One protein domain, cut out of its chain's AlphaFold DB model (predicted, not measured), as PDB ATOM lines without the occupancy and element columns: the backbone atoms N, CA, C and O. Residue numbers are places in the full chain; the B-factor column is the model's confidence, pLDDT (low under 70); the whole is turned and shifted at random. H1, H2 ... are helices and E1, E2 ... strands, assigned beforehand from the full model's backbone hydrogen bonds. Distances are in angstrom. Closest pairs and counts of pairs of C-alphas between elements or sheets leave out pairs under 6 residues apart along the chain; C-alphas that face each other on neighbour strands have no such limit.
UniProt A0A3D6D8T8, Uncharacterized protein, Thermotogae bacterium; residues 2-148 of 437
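This is residues 2 to 148 of the 437 residues of an uncharacterized protein of Thermotogae bacterium (UniProt A0A3D6D8T8). H6 runs through the middle of the domain, crossed by H1 and side by side with H2, and two small three-stranded sheets lie by its first part. H1 covers one face of the first sheet, while H5 lies far out between E5 and E6 and touches no helix. The printed part has 147 residues with six named helices and six named strands, in the order E1 H1 E2 E3 H2 H3 H4 E4 E5 H5 E6 H6, class mixed. The sheets, E1 E3 E2 and E4 E5 E6, are antiparallel. The whole is compact, with a radius of gyration of the C-alphas of 14.5 A and spans of 40 by 38 by 28 A.

E1, residues 4 to 6, neighbours E3, residues 38 to 41, with N 6 and O 39 at 2.9 A. E2, residues 32 to 35, forms a hairpin with E3, with N 40 and O 33 at 2.8 A. H1, residues 11 to 27, is on this sheet at a height of 9.6 A, with Cys 17 and Leu 39 its closest C-alphas to E3, 6.5 A. E1, H1 and E2 form a split strand-helix-strand unit, E3 between its strands, with a right-handed crossover. H2, residues 45 to 56, touches H4, residues 77 to 83, with residues 46 to 50 alone; the closest C-alphas, Ala 49 and Leu 81, are 6.3 A apart. E4, residues 90 to 92, and E5, residues 99 to 105, form a hairpin, with N 91 and O 100 at 2.9 A. E6, residues 131 to 134, pairs with E5 through N 103 and O 133, 2.7 A. H4 only grazes this second sheet. H5, residues 116 to 121, is on neither sheet. The hub is H6, residues 135 to 147, on both sheets, which touches H1 about perpendicular at 75 degrees, closest C-alphas Gly 16 and Ala 144, 3.6 A. It touches H2 at a shallow tilt of 17 degrees, the same way, closest C-alphas Leu 52 and Ala 143, 6.4 A. H3, residues 64 to 73, and H6 touch only at their ends, closest C-alphas Thr 66 and Pro 145, 5.8 A. Every O i to N i+4 pair is within hydrogen-bond range in H2 and H4, against 12 of 13 in H1, 6 of 9 in H6, 2 of 6 in H3 and 0 of 2 in H5; O i to N i+3 pairs number 4 of 7 in H3 and 2 of 3 in H5.

E1 begins at C-alpha 4, (630.726, 456.538, 459.554). H1 is 24.8 A long, H6 18.6 A, H2 16.4 A and E5 16.2 A. H6 ends at C-alpha 147, (639.566, 466.382, 472.550).

The two C-alphas farthest apart, Gly 28 and Pro 117, are 42.7 A apart. The printed part has no cut and no long link. Its mean pLDDT is 84.5; residues 2, 75, 87 to 90 and 114 to 130 are under 70.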
ATOM      1  N   PRO A   2     630.212 454.464 452.396       51.94
ATOM      2  CA  PRO A   2     629.332 454.674 453.539       51.94
ATOM      3  C   PRO A   2     630.064 455.557 454.555       51.94
ATOM      4  O   PRO A   2     631.194 455.253 454.938       51.94
ATOM      5  N   ALA A   3     629.440 456.676 454.915       76.38
ATOM      6  CA  ALA A   3     629.933 457.555 455.960       76.38
ATOM      7  C   ALA A   3     629.819 456.833 457.310       76.38
ATOM      8  O   ALA A   3     628.828 456.151 457.573       76.38
ATOM      9  N   LEU A   4     630.832 456.963 458.164       92.00
ATOM     10  CA  LEU A   4     630.726 456.538 459.554       92.00
ATOM     11  C   LEU A   4     629.769 457.466 460.291       92.00
ATOM     12  O   LEU A   4     629.965 458.678 460.267       92.00
ATOM     13  N   GLU A   5     628.783 456.891 460.979       94.00
ATOM     14  CA  GLU A   5     627.843 457.625 461.828       94.00
ATOM     15  C   GLU A   5     628.237 457.501 463.303       94.00
ATOM     16  O   GLU A   5     627.928 456.514 463.978       94.00
ATOM     17  N   LEU A   6     628.912 458.515 463.834       95.44
ATOM     18  CA  LEU A   6     629.361 458.531 465.222       95.44
ATOM     19  C   LEU A   6     628.333 459.262 466.089       95.44
ATOM     20  O   LEU A   6     628.282 460.490 466.107       95.44
ATOM     21  N   LYS A   7     627.506 458.495 466.806       94.81
ATOM     22  CA  LYS A   7     626.550 459.019 467.793       94.81
ATOM     23  C   LYS A   7     627.101 458.824 469.213       94.81
ATOM     24  O   LYS A   7     627.235 457.660 469.618       94.81
ATOM     25  N   PRO A   8     627.395 459.898 469.965       94.94
ATOM     26  CA  PRO A   8     627.832 459.777 471.348       94.94
ATOM     27  C   PRO A   8     626.660 459.380 472.249       94.94
ATOM     28  O   PRO A   8     625.539 459.858 472.086       94.94
ATOM     29  N   VAL A   9     626.923 458.487 473.203       92.50
ATOM     30  CA  VAL A   9     625.975 458.094 474.262       92.50
ATOM     31  C   VAL A   9     626.520 458.369 475.668       92.50
ATOM     32  O   VAL A   9     625.784 458.259 476.639       92.50
ATOM     33  N   MET A  10     627.797 458.753 475.781       91.06
ATOM     34  CA  MET A  10     628.492 459.096 477.026       91.06
ATOM     35  C   MET A  10     629.294 460.399 476.857       91.06
ATOM     36  O   MET A  10     629.787 460.643 475.751       91.06
ATOM     37  N   PRO A  11     629.539 461.182 477.934       91.44
ATOM     38  CA  PRO A  11     630.271 462.449 477.835       91.44
ATOM     39  C   PRO A  11     631.643 462.297 477.165       91.44
ATOM     40  O   PRO A  11     632.009 463.058 476.275       91.44
ATOM     41  N   TRP A  12     632.388 461.247 477.515       93.06
ATOM     42  CA  TRP A  12     633.715 461.002 476.946       93.06
ATOM     43  C   TRP A  12     633.697 460.843 475.416       93.06
ATOM     44  O   TRP A  12     634.641 461.237 474.739       93.06
ATOM     45  N   GLN A  13     632.611 460.315 474.843       95.12
ATOM     46  CA  GLN A  13     632.482 460.151 473.393       95.12
ATOM     47  C   GLN A  13     632.262 461.482 472.664       95.12
ATOM     48  O   GLN A  13     632.713 461.613 471.530       95.12
ATOM     49  N   VAL A  14     631.652 462.477 473.321       96.38
ATOM     50  CA  VAL A  14     631.494 463.838 472.777       96.38
ATOM     51  C   VAL A  14     632.863 464.463 472.502       96.38
ATOM     52  O   VAL A  14     633.093 464.985 471.413       96.38
ATOM     53  N   LEU A  15     633.818 464.315 473.429       97.00
ATOM     54  CA  LEU A  15     635.207 464.757 473.227       97.00
ATOM     55  C   LEU A  15     635.878 464.031 472.056       97.00
ATOM     56  O   LEU A  15     636.686 464.618 471.341       97.00
ATOM     57  N   GLY A  16     635.534 462.759 471.849       97.38
ATOM     58  CA  GLY A  16     635.997 461.976 470.710       97.38
ATOM     59  C   GLY A  16     635.485 462.505 469.379       97.38
ATOM     60  O   GLY A  16     636.269 462.717 468.456       97.38
ATOM     61  N   CYS A  17     634.181 462.767 469.295       97.81
ATOM     62  CA  CYS A  17     633.573 463.422 468.140       97.81
ATOM     63  C   CYS A  17     634.204 464.799 467.889       97.81
ATOM     64  O   CYS A  17     634.558 465.104 466.750       97.81
ATOM     65  N   TYR A  18     634.419 465.594 468.942       97.62
ATOM     66  CA  TYR A  18     635.066 466.901 468.838       97.62
ATOM     67  C   TYR A  18     636.487 466.791 468.276       97.62
ATOM     68  O   TYR A  18     636.827 467.489 467.324       97.62
ATOM     69  N   ALA A  19     637.297 465.870 468.807       97.44
ATOM     70  CA  ALA A  19     638.653 465.637 468.322       97.44
ATOM     71  C   ALA A  19     638.673 465.267 466.834       97.44
ATOM     72  O   ALA A  19     639.455 465.828 466.071       97.44
ATOM     73  N   ILE A  20     637.790 464.353 466.413       97.88
ATOM     74  CA  ILE A  20     637.684 463.928 465.013       97.88
ATOM     75  C   ILE A  20     637.304 465.109 464.121       97.88
ATOM     76  O   ILE A  20     637.949 465.306 463.090       97.88
ATOM     77  N   LYS A  21     636.295 465.899 464.507       96.69
ATOM     78  CA  LYS A  21     635.875 467.072 463.736       96.69
ATOM     79  C   LYS A  21     637.009 468.092 463.621       96.69
ATOM     80  O   LYS A  21     637.418 468.408 462.509       96.69
ATOM     81  N   SER A  22     637.537 468.545 464.757       95.75
ATOM     82  CA  SER A  22     638.551 469.602 464.834       95.75
ATOM     83  C   SER A  22     639.809 469.244 464.035       95.75
ATOM     84  O   SER A  22     640.267 470.015 463.194       95.75
ATOM     85  N   LEU A  23     640.330 468.025 464.203       96.25
ATOM     86  CA  LEU A  23     641.508 467.572 463.458       96.25
ATOM     87  C   LEU A  23     641.226 467.401 461.954       96.25
ATOM     88  O   LEU A  23     642.121 467.608 461.131       96.25
ATOM     89  N   SER A  24     640.000 467.022 461.575       95.31
ATOM     90  CA  SER A  24     639.621 466.891 460.162       95.31
ATOM     91  C   SER A  24     639.541 468.254 459.481       95.31
ATOM     92  O   SER A  24     639.996 468.385 458.349       95.31
ATOM     93  N   GLU A  25     639.042 469.276 460.179       94.12
ATOM     94  CA  GLU A  25     639.000 470.658 459.688       94.12
ATOM     95  C   GLU A  25     640.399 471.258 459.528       94.12
ATOM     96  O   GLU A  25     640.668 471.921 458.531       94.12
ATOM     97  N   ILE A  26     641.311 470.974 460.464       93.06
ATOM     98  CA  ILE A  26     642.701 471.453 460.396       93.06
ATOM     99  C   ILE A  26     643.475 470.767 459.264       93.06
ATOM    100  O   ILE A  26     644.212 471.415 458.527       93.06
ATOM    101  N   SER A  27     643.345 469.443 459.137       94.25
ATOM    102  CA  SER A  27     644.147 468.658 458.185       94.25
ATOM    103  C   SER A  27     643.548 468.559 456.781       94.25
ATOM    104  O   SER A  27     644.262 468.218 455.842       94.25
ATOM    105  N   GLY A  28     642.235 468.761 456.639       92.00
ATOM    106  CA  GLY A  28     641.491 468.522 455.400       92.00
ATOM    107  C   GLY A  28     641.412 467.048 454.972       92.00
ATOM    108  O   GLY A  28     640.925 466.762 453.880       92.00
ATOM    109  N   LYS A  29     641.888 466.094 455.795       91.44
ATOM    110  CA  LYS A  29     642.039 464.679 455.401       91.44
ATOM    111  C   LYS A  29     640.702 463.968 455.178       91.44
ATOM    112  O   LYS A  29     640.593 463.134 454.282       91.44
ATOM    113  N   PHE A  30     639.701 464.278 455.998       93.94
ATOM    114  CA  PHE A  30     638.378 463.662 455.938       93.94
ATOM    115  C   PHE A  30     637.289 464.730 455.917       93.94
ATOM    116  O   PHE A  30     637.380 465.742 456.606       93.94
ATOM    117  N   SER A  31     636.227 464.481 455.152       92.88
ATOM    118  CA  SER A  31     635.023 465.309 455.221       92.88
ATOM    119  C   SER A  31     634.195 464.899 456.435       92.88
ATOM    120  O   SER A  31     633.903 463.710 456.611       92.88
ATOM    121  N   VAL A  32     633.834 465.888 457.254       94.56
ATOM    122  CA  VAL A  32     633.040 465.729 458.474       94.56
ATOM    123  C   VAL A  32     631.823 466.648 458.443       94.56
ATOM    124  O   VAL A  32     631.918 467.785 457.981       94.56
ATOM    125  N   LYS A  33     630.679 466.159 458.923       93.56
ATOM    126  CA  LYS A  33     629.446 466.945 459.091       93.56
ATOM    127  C   LYS A  33     628.728 466.536 460.367       93.56
ATOM    128  O   LYS A  33     628.817 465.377 460.763       93.56
ATOM    129  N   VAL A  34     628.016 467.470 460.983       93.75
ATOM    130  CA  VAL A  34     627.114 467.175 462.099       93.75
ATOM    131  C   VAL A  34     625.687 467.169 461.578       93.75
ATOM    132  O   VAL A  34     625.298 468.082 460.854       93.75
ATOM    133  N   GLU A  35     624.944 466.115 461.894       92.06
ATOM    134  CA  GLU A  35     623.548 465.945 461.490       92.06
ATOM    135  C   GLU A  35     622.816 465.138 462.569       92.06
ATOM    136  O   GLU A  35     623.285 464.072 462.977       92.06
ATOM    137  N   ASP A  36     621.703 465.667 463.086       88.62
ATOM    138  CA  ASP A  36     620.852 465.032 464.105       88.62
ATOM    139  C   ASP A  36     621.609 464.484 465.334       88.62
ATOM    140  O   ASP A  36     621.381 463.361 465.804       88.62
ATOM    141  N   GLY A  37     622.559 465.268 465.860       89.31
ATOM    142  CA  GLY A  37     623.376 464.878 467.017       89.31
ATOM    143  C   GLY A  37     624.353 463.731 466.730       89.31
ATOM    144  O   GLY A  37     624.782 463.028 467.650       89.31
ATOM    145  N   LYS A  38     624.695 463.513 465.458       94.06
ATOM    146  CA  LYS A  38     625.694 462.544 465.002       94.06
ATOM    147  C   LYS A  38     626.796 463.259 464.235       94.06
ATOM    148  O   LYS A  38     626.539 464.220 463.518       94.06
ATOM    149  N   LEU A  39     628.010 462.727 464.314       96.38
ATOM    150  CA  LEU A  39     629.107 463.125 463.443       96.38
ATOM    151  C   LEU A  39     629.222 462.135 462.278       96.38
ATOM    152  O   LEU A  39     629.516 460.956 462.485       96.38
ATOM    153  N   LEU A  40     629.000 462.626 461.063       95.75
ATOM    154  CA  LEU A  40     629.165 461.899 459.811       95.75
ATOM    155  C   LEU A  40     630.591 462.089 459.298       95.75
ATOM    156  O   LEU A  40     631.024 463.223 459.100       95.75
ATOM    157  N   VAL A  41     631.318 460.995 459.063       95.62
ATOM    158  CA  VAL A  41     632.722 461.034 458.615       95.62
ATOM    159  C   VAL A  41     632.900 460.193 457.357       95.62
ATOM    160  O   VAL A  41     632.610 458.998 457.357       95.62
ATOM    161  N   ASN A  42     633.430 460.779 456.282       94.50
ATOM    162  CA  ASN A  42     633.728 460.043 455.048       94.50
ATOM    163  C   ASN A  42     635.093 459.335 455.132       94.50
ATOM    164  O   ASN A  42     636.052 459.726 454.469       94.50
ATOM    165  N   ALA A  43     635.184 458.316 455.985       92.69
ATOM    166  CA  ALA A  43     636.386 457.513 456.187       92.69
ATOM    167  C   ALA A  43     636.018 456.057 456.494       92.69
ATOM    168  O   ALA A  43     634.966 455.789 457.071       92.69
ATOM    169  N   SER A  44     636.903 455.109 456.170       92.25
ATOM    170  CA  SER A  44     636.771 453.764 456.732       92.25
ATOM    171  C   SER A  44     637.178 453.775 458.217       92.25
ATOM    172  O   SER A  44     638.044 454.563 458.611       92.25
ATOM    173  N   PRO A  45     636.622 452.884 459.061       92.38
ATOM    174  CA  PRO A  45     637.016 452.794 460.466       92.38
ATOM    175  C   PRO A  45     638.514 452.641 460.698       92.38
ATOM    176  O   PRO A  45     639.078 453.231 461.617       92.38
ATOM    177  N   LYS A  46     639.160 451.821 459.863       92.50
ATOM    178  CA  LYS A  46     640.581 451.515 459.994       92.50
ATOM    179  C   LYS A  46     641.430 452.729 459.630       92.50
ATOM    180  O   LYS A  46     642.368 453.029 460.362       92.50
ATOM    181  N   ASP A  47     641.080 453.436 458.558       94.50
ATOM    182  CA  ASP A  47     641.818 454.627 458.129       94.50
ATOM    183  C   ASP A  47     641.685 455.754 459.154       94.50
ATOM    184  O   ASP A  47     642.675 456.409 459.485       94.50
ATOM    185  N   LEU A  48     640.485 455.927 459.725       95.69
ATOM    186  CA  LEU A  48     640.260 456.888 460.801       95.69
ATOM    187  C   LEU A  48     641.072 456.526 462.054       95.69
ATOM    188  O   LEU A  48     641.726 457.393 462.626       95.69
ATOM    189  N   ALA A  49     641.095 455.252 462.461       95.50
ATOM    190  CA  ALA A  49     641.879 454.800 463.613       95.50
ATOM    191  C   ALA A  49     643.395 454.978 463.415       95.50
ATOM    192  O   ALA A  49     644.086 455.383 464.350       95.50
ATOM    193  N   ILE A  50     643.916 454.694 462.212       95.69
ATOM    194  CA  ILE A  50     645.332 454.916 461.870       95.69
ATOM    195  C   ILE A  50     645.670 456.396 462.025       95.69
ATOM    196  O   ILE A  50     646.613 456.743 462.730       95.69
ATOM    197  N   TRP A  51     644.861 457.267 461.427       96.88
ATOM    198  CA  TRP A  51     645.087 458.705 461.489       96.88
ATOM    199  C   TRP A  51     644.961 459.279 462.905       96.88
ATOM    200  O   TRP A  51     645.748 460.137 463.304       96.88
ATOM    201  N   LEU A  52     644.015 458.791 463.707       96.94
ATOM    202  CA  LEU A  52     643.925 459.178 465.114       96.94
ATOM    203  C   LEU A  52     645.191 458.771 465.874       96.94
ATOM    204  O   LEU A  52     645.744 459.589 466.600       96.94
ATOM    205  N   LEU A  53     645.702 457.553 465.664       95.69
ATOM    206  CA  LEU A  53     646.938 457.099 466.301       95.69
ATOM    207  C   LEU A  53     648.142 457.982 465.932       95.69
ATOM    208  O   LEU A  53     648.941 458.293 466.816       95.69
ATOM    209  N   GLU A  54     648.253 458.409 464.670       95.19
ATOM    210  CA  GLU A  54     649.285 459.358 464.213       95.19
ATOM    211  C   GLU A  54     649.242 460.663 465.027       95.19
ATOM    212  O   GLU A  54     650.280 461.164 465.446       95.19
ATOM    213  N   ASN A  55     648.044 461.167 465.341       95.38
ATOM    214  CA  ASN A  55     647.856 462.370 466.159       95.38
ATOM    215  C   ASN A  55     648.064 462.138 467.664       95.38
ATOM    216  O   ASN A  55     648.259 463.090 468.417       95.38
ATOM    217  N   MET A  56     648.026 460.890 468.133       95.31
ATOM    218  CA  MET A  56     648.257 460.553 469.542       95.31
ATOM    219  C   MET A  56     649.734 460.323 469.877       95.31
ATOM    220  O   MET A  56     650.067 460.168 471.057       95.31
ATOM    221  N   ILE A  57     650.609 460.267 468.873       93.06
ATOM    222  CA  ILE A  57     652.030 459.938 469.002       93.06
ATOM    223  C   ILE A  57     652.887 461.142 468.587       93.06
ATOM    224  O   ILE A  57     652.508 461.938 467.733       93.06
ATOM    225  N   GLU A  58     654.045 461.276 469.224       89.06
ATOM    226  CA  GLU A  58     655.107 462.228 468.905       89.06
ATOM    227  C   GLU A  58     656.448 461.500 469.097       89.06
ATOM    228  O   GLU A  58     656.645 460.813 470.104       89.06
ATOM    229  N   ASP A  59     657.335 461.542 468.100       86.88
ATOM    230  CA  ASP A  59     658.638 460.848 468.107       86.88
ATOM    231  C   ASP A  59     658.570 459.357 468.497       86.88
ATOM    232  O   ASP A  59     659.373 458.828 469.273       86.88
ATOM    233  N   GLY A  60     657.551 458.656 467.990       84.38
ATOM    234  CA  GLY A  60     657.340 457.228 468.253       84.38
ATOM    235  C   GLY A  60     656.875 456.897 469.677       84.38
ATOM    236  O   GLY A  60     656.776 455.721 470.035       84.38
ATOM    237  N   ARG A  61     656.558 457.904 470.501       88.06
ATOM    238  CA  ARG A  61     656.030 457.742 471.862       88.06
ATOM    239  C   ARG A  61     654.657 458.402 471.994       88.06
ATOM    240  O   ARG A  61     654.384 459.384 471.316       88.06
ATOM    241  N   PRO A  62     653.766 457.894 472.862       91.06
ATOM    242  CA  PRO A  62     652.526 458.599 473.159       91.06
ATOM    243  C   PRO A  62     652.802 460.020 473.662       91.06
ATOM    244  O   PRO A  62     653.668 460.204 474.526       91.06
ATOM    245  N   ARG A  63     652.030 460.994 473.169       92.19
ATOM    246  CA  ARG A  63     651.952 462.335 473.766       92.19
ATOM    247  C   ARG A  63     651.537 462.226 475.233       92.19
ATOM    248  O   ARG A  63     650.945 461.230 475.647       92.19
ATOM    249  N   LEU A  64     651.823 463.246 476.044       90.25
ATOM    250  CA  LEU A  64     651.498 463.194 477.476       90.25
ATOM    251  C   LEU A  64     650.003 462.933 477.706       90.25
ATOM    252  O   LEU A  64     649.661 461.956 478.366       90.25
ATOM    253  N   ASN A  65     649.115 463.706 477.080       91.81
ATOM    254  CA  ASN A  65     647.663 463.538 477.201       91.81
ATOM    255  C   ASN A  65     647.134 462.165 476.741       91.81
ATOM    256  O   ASN A  65     646.082 461.734 477.203       91.81
ATOM    257  N   THR A  66     647.837 461.451 475.865       93.50
ATOM    258  CA  THR A  66     647.414 460.137 475.347       93.50
ATOM    259  C   THR A  66     648.158 458.970 475.999       93.50
ATOM    260  O   THR A  66     647.748 457.812 475.857       93.50
ATOM    261  N   ALA A  67     649.224 459.249 476.754       91.00
ATOM    262  CA  ALA A  67     650.076 458.248 477.380       91.00
ATOM    263  C   ALA A  67     649.325 457.250 478.273       91.00
ATOM    264  O   ALA A  67     649.607 456.057 478.122       91.00
ATOM    265  N   PRO A  68     648.352 457.653 479.122       89.31
ATOM    266  CA  PRO A  68     647.597 456.702 479.937       89.31
ATOM    267  C   PRO A  68     646.842 455.648 479.120       89.31
ATOM    268  O   PRO A  68     646.645 454.523 479.576       89.31
ATOM    269  N   PHE A  69     646.446 455.998 477.896       89.25
ATOM    270  CA  PHE A  69     645.608 455.167 477.038       89.25
ATOM    271  C   PHE A  69     646.428 454.302 476.077       89.25
ATOM    272  O   PHE A  69     646.069 453.158 475.800       89.25
ATOM    273  N   LEU A  70     647.557 454.807 475.576       89.56
ATOM    274  CA  LEU A  70     648.387 454.069 474.621       89.56
ATOM    275  C   LEU A  70     649.447 453.180 475.277       89.56
ATOM    276  O   LEU A  70     649.830 452.163 474.693       89.56
ATOM    277  N   SER A  71     649.904 453.499 476.494       84.94
ATOM    278  CA  SER A  71     651.018 452.789 477.144       84.94
ATOM    279  C   SER A  71     650.796 451.283 477.295       84.94
ATOM    280  O   SER A  71     651.748 450.507 477.268       84.94
ATOM    281  N   GLN A  72     649.544 450.859 477.448       78.12
ATOM    282  CA  GLN A  72     649.162 449.453 477.600       78.12
ATOM    283  C   GLN A  72     649.343 448.620 476.324       78.12
ATOM    284  O   GLN A  72     649.427 447.397 476.401       78.12
ATOM    285  N   TYR A  73     649.439 449.263 475.158       82.19
ATOM    286  CA  TYR A  73     649.652 448.576 473.885       82.19
ATOM    287  C   TYR A  73     651.136 448.423 473.534       82.19
ATOM    288  O   TYR A  73     651.432 447.695 472.595       82.19
ATOM    289  N   ARG A  74     652.064 449.051 474.284       72.38
ATOM    290  CA  ARG A  74     653.541 448.903 474.199       72.38
ATOM    291  C   ARG A  74     654.081 448.646 472.776       72.38
ATOM    292  O   ARG A  74     654.747 447.645 472.533       72.38
ATOM    293  N   GLY A  75     653.762 449.519 471.821       68.38
ATOM    294  CA  GLY A  75     654.248 449.416 470.434       68.38
ATOM    295  C   GLY A  75     653.538 448.374 469.557       68.38
ATOM    296  O   GLY A  75     653.754 448.336 468.351       68.38
ATOM    297  N   ASN A  76     652.618 447.579 470.104       82.50
ATOM    298  CA  ASN A  76     651.747 446.673 469.353       82.50
ATOM    299  C   ASN A  76     650.459 447.365 468.877       82.50
ATOM    300  O   ASN A  76     649.352 446.826 468.979       82.50
ATOM    301  N   TYR A  77     650.597 448.582 468.350       88.25
ATOM    302  CA  TYR A  77     649.461 449.334 467.826       88.25
ATOM    303  C   TYR A  77     648.841 448.649 466.607       88.25
ATOM    304  O   TYR A  77     647.638 448.747 466.405       88.25
ATOM    305  N   GLY A  78     649.616 447.866 465.848       86.25
ATOM    306  CA  GLY A  78     649.101 447.093 464.716       86.25
ATOM    307  C   GLY A  78     647.954 446.148 465.100       86.25
ATOM    308  O   GLY A  78     646.948 446.095 464.396       86.25
ATOM    309  N   LYS A  79     648.037 445.443 466.243       85.25
ATOM    310  CA  LYS A  79     646.924 444.600 466.727       85.25
ATOM    311  C   LYS A  79     645.690 445.423 467.095       85.25
ATOM    312  O   LYS A  79     644.582 445.003 466.766       85.25
ATOM    313  N   LEU A  80     645.888 446.578 467.734       87.00
ATOM    314  CA  LEU A  80     644.810 447.510 468.061       87.00
ATOM    315  C   LEU A  80     644.138 448.033 466.782       87.00
ATOM    316  O   LEU A  80     642.935 447.869 466.618       87.00
ATOM    317  N   LEU A  81     644.904 448.561 465.831       90.19
ATOM    318  CA  LEU A  81     644.397 449.085 464.560       90.19
ATOM    319  C   LEU A  81     643.672 448.018 463.735       90.19
ATOM    320  O   LEU A  81     642.617 448.274 463.158       90.19
ATOM    321  N   ASN A  82     644.191 446.788 463.722       87.31
ATOM    322  CA  ASN A  82     643.537 445.675 463.040       87.31
ATOM    323  C   ASN A  82     642.168 445.335 463.643       87.31
ATOM    324  O   ASN A  82     641.329 444.794 462.926       87.31
ATOM    325  N   SER A  83     641.909 445.647 464.918       86.38
ATOM    326  CA  SER A  83     640.594 445.408 465.524       86.38
ATOM    327  C   SER A  83     639.492 446.287 464.921       86.38
ATOM    328  O   SER A  83     638.379 445.801 464.750       86.38
ATOM    329  N   PHE A  84     639.817 447.508 464.478       87.88
ATOM    330  CA  PHE A  84     638.873 448.428 463.826       87.88
ATOM    331  C   PHE A  84     638.497 448.015 462.395       87.88
ATOM    332  O   PHE A  84     637.510 448.502 461.855       87.88
ATOM    333  N   GLY A  85     639.263 447.115 461.769       77.56
ATOM    334  CA  GLY A  85     639.004 446.615 460.412       77.56
ATOM    335  C   GLY A  85     638.404 445.207 460.344       77.56
ATOM    336  O   GLY A  85     638.162 444.706 459.246       77.56
ATOM    337  N   LYS A  86     638.207 444.523 461.480       72.44
ATOM    338  CA  LYS A  86     637.726 443.133 461.498       72.44
ATOM    339  C   LYS A  86     636.203 443.050 461.415       72.44
ATOM    340  O   LYS A  86     635.491 443.648 462.214       72.44
ATOM    341  N   LYS A  87     635.708 442.173 460.539       64.81
ATOM    342  CA  LYS A  87     634.338 441.641 460.597       64.81
ATOM    343  C   LYS A  87     634.295 440.525 461.652       64.81
ATOM    344  O   LYS A  87     634.475 439.356 461.329       64.81
ATOM    345  N   ASN A  88     634.198 440.889 462.929       63.38
ATOM    346  CA  ASN A  88     634.135 439.927 464.039       63.38
ATOM    347  C   ASN A  88     632.752 439.249 464.140       63.38
ATOM    348  O   ASN A  88     631.795 439.684 463.504       63.38
ATOM    349  N   LYS A  89     632.642 438.193 464.968       62.97
ATOM    350  CA  LYS A  89     631.341 437.628 465.378       62.97
ATOM    351  C   LYS A  89     630.467 438.739 465.970       62.97
ATOM    352  O   LYS A  89     630.970 439.528 466.773       62.97
ATOM    353  N   SER A  90     629.189 438.762 465.582       69.06
ATOM    354  CA  SER A  90     628.209 439.709 466.119       69.06
ATOM    355  C   SER A  90     628.188 439.644 467.648       69.06
ATOM    356  O   SER A  90     628.170 438.557 468.233       69.06
ATOM    357  N   SER A  91     628.238 440.804 468.291       80.19
ATOM    358  CA  SER A  91     628.037 440.957 469.729       80.19
ATOM    359  C   SER A  91     627.294 442.253 470.021       80.19
ATOM    360  O   SER A  91     627.363 443.190 469.226       80.19
ATOM    361  N   VAL A  92     626.650 442.318 471.183       86.56
ATOM    362  CA  VAL A  92     625.988 443.524 471.683       86.56
ATOM    363  C   VAL A  92     627.033 444.491 472.245       86.56
ATOM    364  O   VAL A  92     627.845 444.109 473.089       86.56
ATOM    365  N   CYS A  93     627.015 445.738 471.774       88.50
ATOM    366  CA  CYS A  93     627.866 446.813 472.275       88.50
ATOM    367  C   CYS A  93     627.493 447.185 473.715       88.50
ATOM    368  O   CYS A  93     626.348 447.565 473.965       88.50
ATOM    369  N   THR A  94     628.466 447.182 474.637       86.12
ATOM    370  CA  THR A  94     628.229 447.550 476.047       86.12
ATOM    371  C   THR A  94     627.704 448.984 476.224       86.12
ATOM    372  O   THR A  94     627.051 449.270 477.219       86.12
ATOM    373  N   LEU A  95     627.988 449.901 475.288       88.62
ATOM    374  CA  LEU A  95     627.624 451.318 475.423       88.62
ATOM    375  C   LEU A  95     626.294 451.686 474.775       88.62
ATOM    376  O   LEU A  95     625.458 452.318 475.408       88.62
ATOM    377  N   CYS A  96     626.107 451.333 473.505       90.88
ATOM    378  CA  CYS A  96     624.936 451.766 472.740       90.88
ATOM    379  C   CYS A  96     623.912 450.652 472.496       90.88
ATOM    380  O   CYS A  96     622.897 450.906 471.855       90.88
ATOM    381  N   GLY A  97     624.189 449.415 472.925       89.12
ATOM    382  CA  GLY A  97     623.295 448.266 472.748       89.12
ATOM    383  C   GLY A  97     623.179 447.728 471.316       89.12
ATOM    384  O   GLY A  97     622.514 446.721 471.108       89.12
ATOM    385  N   LYS A  98     623.827 448.348 470.318       87.94
ATOM    386  CA  LYS A  98     623.804 447.860 468.929       87.94
ATOM    387  C   LYS A  98     624.502 446.505 468.801       87.94
ATOM    388  O   LYS A  98     625.584 446.309 469.361       87.94
ATOM    389  N   GLU A  99     623.928 445.616 468.000       83.88
ATOM    390  CA  GLU A  99     624.591 444.393 467.552       83.88
ATOM    391  C   GLU A  99     625.531 444.676 466.379       83.88
ATOM    392  O   GLU A  99     625.200 445.425 465.460       83.88
ATOM    393  N   GLY A 100     626.717 444.070 466.394       75.38
ATOM    394  CA  GLY A 100     627.652 444.190 465.281       75.38
ATOM    395  C   GLY A 100     629.042 443.651 465.582       75.38
ATOM    396  O   GLY A 100     629.265 442.936 466.563       75.38
ATOM    397  N   ALA A 101     629.993 443.994 464.712       72.88
ATOM    398  CA  ALA A 101     631.393 443.643 464.904       72.88
ATOM    399  C   ALA A 101     631.932 444.272 466.200       72.88
ATOM    400  O   ALA A 101     631.843 445.483 466.403       72.88
ATOM    401  N   ALA A 102     632.508 443.431 467.057       78.25
ATOM    402  CA  ALA A 102     633.063 443.847 468.337       78.25
ATOM    403  C   ALA A 102     634.504 444.343 468.185       78.25
ATOM    404  O   ALA A 102     635.371 443.591 467.744       78.25
ATOM    405  N   VAL A 103     634.790 445.561 468.618       84.31
ATOM    406  CA  VAL A 103     636.139 446.040 468.917       84.31
ATOM    407  C   VAL A 103     636.364 445.868 470.410       84.31
ATOM    408  O   VAL A 103     635.541 446.297 471.214       84.31
ATOM    409  N   GLU A 104     637.474 445.235 470.778       81.88
ATOM    410  CA  GLU A 104     637.879 445.105 472.176       81.88
ATOM    411  C   GLU A 104     638.849 446.236 472.514       81.88
ATOM    412  O   GLU A 104     640.041 446.180 472.195       81.88
ATOM    413  N   LEU A 105     638.319 447.294 473.126       83.75
ATOM    414  CA  LEU A 105     639.111 448.427 473.591       83.75
ATOM    415  C   LEU A 105     639.396 448.259 475.082       83.75
ATOM    416  O   LEU A 105     638.539 447.810 475.850       83.75
ATOM    417  N   SER A 106     640.610 448.607 475.508       80.31
ATOM    418  CA  SER A 106     640.922 448.580 476.932       80.31
ATOM    419  C   SER A 106     640.014 449.537 477.692       80.31
ATOM    420  O   SER A 106     639.737 450.648 477.239       80.31
ATOM    421  N   LYS A 107     639.622 449.127 478.896       78.06
ATOM    422  CA  LYS A 107     638.710 449.890 479.742       78.06
ATOM    423  C   LYS A 107     639.245 451.284 480.091       78.06
ATOM    424  O   LYS A 107     638.448 452.187 480.304       78.06
ATOM    425  N   VAL A 108     640.564 451.507 480.075       79.19
ATOM    426  CA  VAL A 108     641.137 452.846 480.327       79.19
ATOM    427  C   VAL A 108     640.709 453.892 479.303       79.19
ATOM    428  O   VAL A 108     640.722 455.064 479.642       79.19
ATOM    429  N   PHE A 109     640.298 453.502 478.091       86.19
ATOM    430  CA  PHE A 109     639.729 454.429 477.106       86.19
ATOM    431  C   PHE A 109     638.328 454.917 477.461       86.19
ATOM    432  O   PHE A 109     637.872 455.898 476.881       86.19
ATOM    433  N   ASN A 110     637.654 454.265 478.409       82.62
ATOM    434  CA  ASN A 110     636.418 454.767 478.978       82.62
ATOM    435  C   ASN A 110     636.510 454.845 480.508       82.62
ATOM    436  O   ASN A 110     635.958 453.995 481.216       82.62
ATOM    437  N   PRO A 111     637.180 455.882 481.038       80.12
ATOM    438  CA  PRO A 111     637.297 456.066 482.481       80.12
ATOM    439  C   PRO A 111     635.943 456.341 483.162       80.12
ATOM    440  O   PRO A 111     635.846 456.233 484.382       80.12
ATOM    441  N   LEU A 112     634.887 456.657 482.399       82.12
ATOM    442  CA  LEU A 112     633.566 457.014 482.924       82.12
ATOM    443  C   LEU A 112     632.617 455.814 483.105       82.12
ATOM    444  O   LEU A 112     631.489 455.978 483.556       82.12
ATOM    445  N   MET A 113     633.045 454.589 482.789       75.56
ATOM    446  CA  MET A 113     632.193 453.397 482.948       75.56
ATOM    447  C   MET A 113     632.197 452.791 484.350       75.56
ATOM    448  O   MET A 113     631.340 451.969 484.661       75.56
ATOM    449  N   VAL A 114     633.167 453.145 485.191       66.19
ATOM    450  CA  VAL A 114     633.374 452.491 486.488       66.19
ATOM    451  C   VAL A 114     633.206 453.503 487.618       66.19
ATOM    452  O   VAL A 114     633.512 454.688 487.468       66.19
ATOM    453  N   SER A 115     632.653 453.045 488.743       55.94
ATOM    454  CA  SER A 115     632.508 453.851 489.954       55.94
ATOM    455  C   SER A 115     633.853 454.015 490.669       55.94
ATOM    456  O   SER A 115     634.699 453.120 490.642       55.94
ATOM    457  N   ALA A 116     634.038 455.146 491.359       52.56
ATOM    458  CA  ALA A 116     635.300 455.489 492.020       52.56
ATOM    459  C   ALA A 116     635.898 454.397 492.942       52.56
ATOM    460  O   ALA A 116     637.107 454.163 492.863       52.56
ATOM    461  N   PRO A 117     635.105 453.661 493.752       52.66
ATOM    462  CA  PRO A 117     635.626 452.583 494.601       52.66
ATOM    463  C   PRO A 117     636.299 451.445 493.821       52.66
ATOM    464  O   PRO A 117     637.236 450.820 494.314       52.66
ATOM    465  N   ASN A 118     635.867 451.215 492.581       60.59
ATOM    466  CA  ASN A 118     636.345 450.128 491.734       60.59
ATOM    467  C   ASN A 118     637.588 450.517 490.906       60.59
ATOM    468  O   ASN A 118     638.159 449.665 490.218       60.59
ATOM    469  N   PHE A 119     638.062 451.768 490.988       63.03
ATOM    470  CA  PHE A 119     639.268 452.205 490.274       63.03
ATOM    471  C   PHE A 119     640.561 451.607 490.829       63.03
ATOM    472  O   PHE A 119     641.458 451.284 490.053       63.03
ATOM    473  N   LYS A 120     640.641 451.345 492.141       51.72
ATOM    474  CA  LYS A 120     641.795 450.643 492.733       51.72
ATOM    475  C   LYS A 120     641.969 449.228 492.179       51.72
ATOM    476  O   LYS A 120     643.072 448.712 492.182       51.72
ATOM    477  N   THR A 121     640.900 448.600 491.690       54.44
ATOM    478  CA  THR A 121     640.944 447.283 491.030       54.44
ATOM    479  C   THR A 121     641.058 447.378 489.508       54.44
ATOM    480  O   THR A 121     641.175 446.364 488.824       54.44
ATOM    481  N   PHE A 122     641.069 448.595 488.960       56.53
ATOM    482  CA  PHE A 122     641.146 448.879 487.530       56.53
ATOM    483  C   PHE A 122     642.596 448.873 487.018       56.53
ATOM    484  O   PHE A 122     642.980 449.659 486.153       56.53
ATOM    485  N   TYR A 123     643.431 447.979 487.552       51.12
ATOM    486  CA  TYR A 123     644.761 447.731 487.013       51.12
ATOM    487  C   TYR A 123     644.614 447.018 485.668       51.12
ATOM    488  O   TYR A 123     644.469 445.799 485.589       51.12
ATOM    489  N   SER A 124     644.666 447.776 484.574       47.41
ATOM    490  CA  SER A 124     644.835 447.224 483.233       47.41
ATOM    491  C   SER A 124     646.292 446.787 483.034       47.41
ATOM    492  O   SER A 124     647.044 447.392 482.274       47.41
ATOM    493  N   PHE A 125     646.704 445.728 483.731       38.62
ATOM    494  CA  PHE A 125     647.875 444.934 483.367       38.62
ATOM    495  C   PHE A 125     647.513 443.450 483.418       38.62
ATOM    496  O   PHE A 125     647.549 442.810 484.462       38.62
ATOM    497  N   GLY A 126     647.184 442.910 482.243       42.31
ATOM    498  CA  GLY A 126     647.064 441.475 482.008       42.31
ATOM    499  C   GLY A 126     645.660 440.899 482.215       42.31
ATOM    500  O   GLY A 126     645.093 440.935 483.296       42.31
ATOM    501  N   LYS A 127     645.140 440.277 481.151       38.72
ATOM    502  CA  LYS A 127     644.040 439.290 481.126       38.72
ATOM    503  C   LYS A 127     642.598 439.734 481.416       38.72
ATOM    504  O   LYS A 127     641.705 438.932 481.150       38.72
ATOM    505  N   ASN A 128     642.323 440.964 481.846       44.19
ATOM    506  CA  ASN A 128     640.934 441.434 481.914       44.19
ATOM    507  C   ASN A 128     640.432 441.835 480.521       44.19
ATOM    508  O   ASN A 128     640.975 442.747 479.902       44.19
ATOM    509  N   ARG A 129     639.415 441.106 480.039       54.34
ATOM    510  CA  ARG A 129     638.731 441.326 478.757       54.34
ATOM    511  C   ARG A 129     638.359 442.810 478.632       54.34
ATOM    512  O   ARG A 129     637.751 443.370 479.549       54.34
ATOM    513  N   GLY A 130     638.776 443.440 477.537       62.81
ATOM    514  CA  GLY A 130     638.331 444.781 477.176       62.81
ATOM    515  C   GLY A 130     636.819 444.808 476.962       62.81
ATOM    516  O   GLY A 130     636.153 443.768 476.935       62.81
ATOM    517  N   GLU A 131     636.253 446.004 476.847       73.12
ATOM    518  CA  GLU A 131     634.822 446.122 476.569       73.12
ATOM    519  C   GLU A 131     634.537 445.712 475.125       73.12
ATOM    520  O   GLU A 131     635.287 446.069 474.215       73.12
ATOM    521  N   LYS A 132     633.445 444.968 474.914       83.75
ATOM    522  CA  LYS A 132     632.959 444.648 473.570       83.75
ATOM    523  C   LYS A 132     632.154 445.832 473.060       83.75
ATOM    524  O   LYS A 132     631.028 446.068 473.492       83.75
ATOM    525  N   LEU A 133     632.744 446.588 472.149       87.88
ATOM    526  CA  LEU A 133     632.157 447.816 471.630       87.88
ATOM    527  C   LEU A 133     631.858 447.676 470.145       87.88
ATOM    528  O   LEU A 133     632.611 447.027 469.426       87.88
ATOM    529  N   CYS A 134     630.804 448.327 469.658       90.25
ATOM    530  CA  CYS A 134     630.691 448.553 468.222       90.25
ATOM    531  C   CYS A 134     631.822 449.484 467.755       90.25
ATOM    532  O   CYS A 134     632.385 450.261 468.538       90.25
ATOM    533  N   VAL A 135     632.147 449.409 466.467       90.81
ATOM    534  CA  VAL A 135     633.249 450.162 465.856       90.81
ATOM    535  C   VAL A 135     633.095 451.673 466.073       90.81
ATOM    536  O   VAL A 135     634.071 452.343 466.409       90.81
ATOM    537  N   GLU A 136     631.876 452.207 465.971       92.75
ATOM    538  CA  GLU A 136     631.601 453.637 466.147       92.75
ATOM    539  C   GLU A 136     631.850 454.090 467.588       92.75
ATOM    540  O   GLU A 136     632.448 455.141 467.818       92.75
ATOM    541  N   CYS A 137     631.416 453.306 468.580       93.31
ATOM    542  CA  CYS A 137     631.653 453.631 469.986       93.31
ATOM    543  C   CYS A 137     633.141 453.561 470.331       93.31
ATOM    544  O   CYS A 137     633.641 454.427 471.048       93.31
ATOM    545  N   ALA A 138     633.847 452.555 469.807       92.94
ATOM    546  CA  ALA A 138     635.277 452.390 470.034       92.94
ATOM    547  C   ALA A 138     636.095 453.545 469.439       92.94
ATOM    548  O   ALA A 138     637.008 454.032 470.101       92.94
ATOM    549  N   LEU A 139     635.758 454.017 468.232       95.19
ATOM    550  CA  LEU A 139     636.443 455.148 467.591       95.19
ATOM    551  C   LEU A 139     636.285 456.447 468.387       95.19
ATOM    552  O   LEU A 139     637.266 457.153 468.602       95.19
ATOM    553  N   GLN A 140     635.074 456.727 468.875       96.12
ATOM    554  CA  GLN A 140     634.814 457.904 469.707       96.12
ATOM    555  C   GLN A 140     635.639 457.864 471.002       96.12
ATOM    556  O   GLN A 140     636.302 458.836 471.348       96.12
ATOM    557  N   LEU A 141     635.681 456.723 471.694       94.44
ATOM    558  CA  LEU A 141     636.503 456.588 472.900       94.44
ATOM    559  C   LEU A 141     638.004 456.676 472.612       94.44
ATOM    560  O   LEU A 141     638.747 457.253 473.403       94.44
ATOM    561  N   PHE A 142     638.451 456.114 471.489       95.06
ATOM    562  CA  PHE A 142     639.850 456.158 471.072       95.06
ATOM    563  C   PHE A 142     640.325 457.597 470.823       95.06
ATOM    564  O   PHE A 142     641.433 457.951 471.222       95.06
ATOM    565  N   ALA A 143     639.465 458.433 470.232       97.00
ATOM    566  CA  ALA A 143     639.747 459.837 469.941       97.00
ATOM    567  C   ALA A 143     639.632 460.771 471.161       97.00
ATOM    568  O   ALA A 143     640.277 461.817 471.195       97.00
ATOM    569  N   ALA A 144     638.832 460.416 472.169       96.38
ATOM    570  CA  ALA A 144     638.468 461.300 473.279       96.38
ATOM    571  C   ALA A 144     639.636 462.001 474.011       96.38
ATOM    572  O   ALA A 144     639.521 463.202 474.272       96.38
ATOM    573  N   PRO A 145     640.787 461.347 474.285       95.19
ATOM    574  CA  PRO A 145     641.918 462.010 474.942       95.19
ATOM    575  C   PRO A 145     642.514 463.193 474.160       95.19
ATOM    576  O   PRO A 145     643.146 464.061 474.759       95.19
ATOM    577  N   LEU A 146     642.337 463.229 472.834       95.69
ATOM    578  CA  LEU A 146     642.775 464.340 471.978       95.69
ATOM    579  C   LEU A 146     641.844 465.558 472.095       95.69
ATOM    580  O   LEU A 146     642.265 466.692 471.873       95.69
ATOM    581  N   GLY A 147     640.573 465.330 472.436       94.88
ATOM    582  CA  GLY A 147     639.566 466.382 472.550       94.88
ATOM    583  C   GLY A 147     639.612 467.117 473.887       94.88
ATOM    584  O   GLY A 147     639.359 468.319 473.923       94.88
ATOM    585  N   ALA A 148     639.974 466.410 474.959       95.94
ATOM    586  CA  ALA A 148     639.953 466.910 476.329       95.94
ATOM    587  C   ALA A 148     640.951 468.054 476.594       95.94
ATOM    588  O   ALA A 148     642.036 468.125 476.003       95.94
TER     589      ALA A 148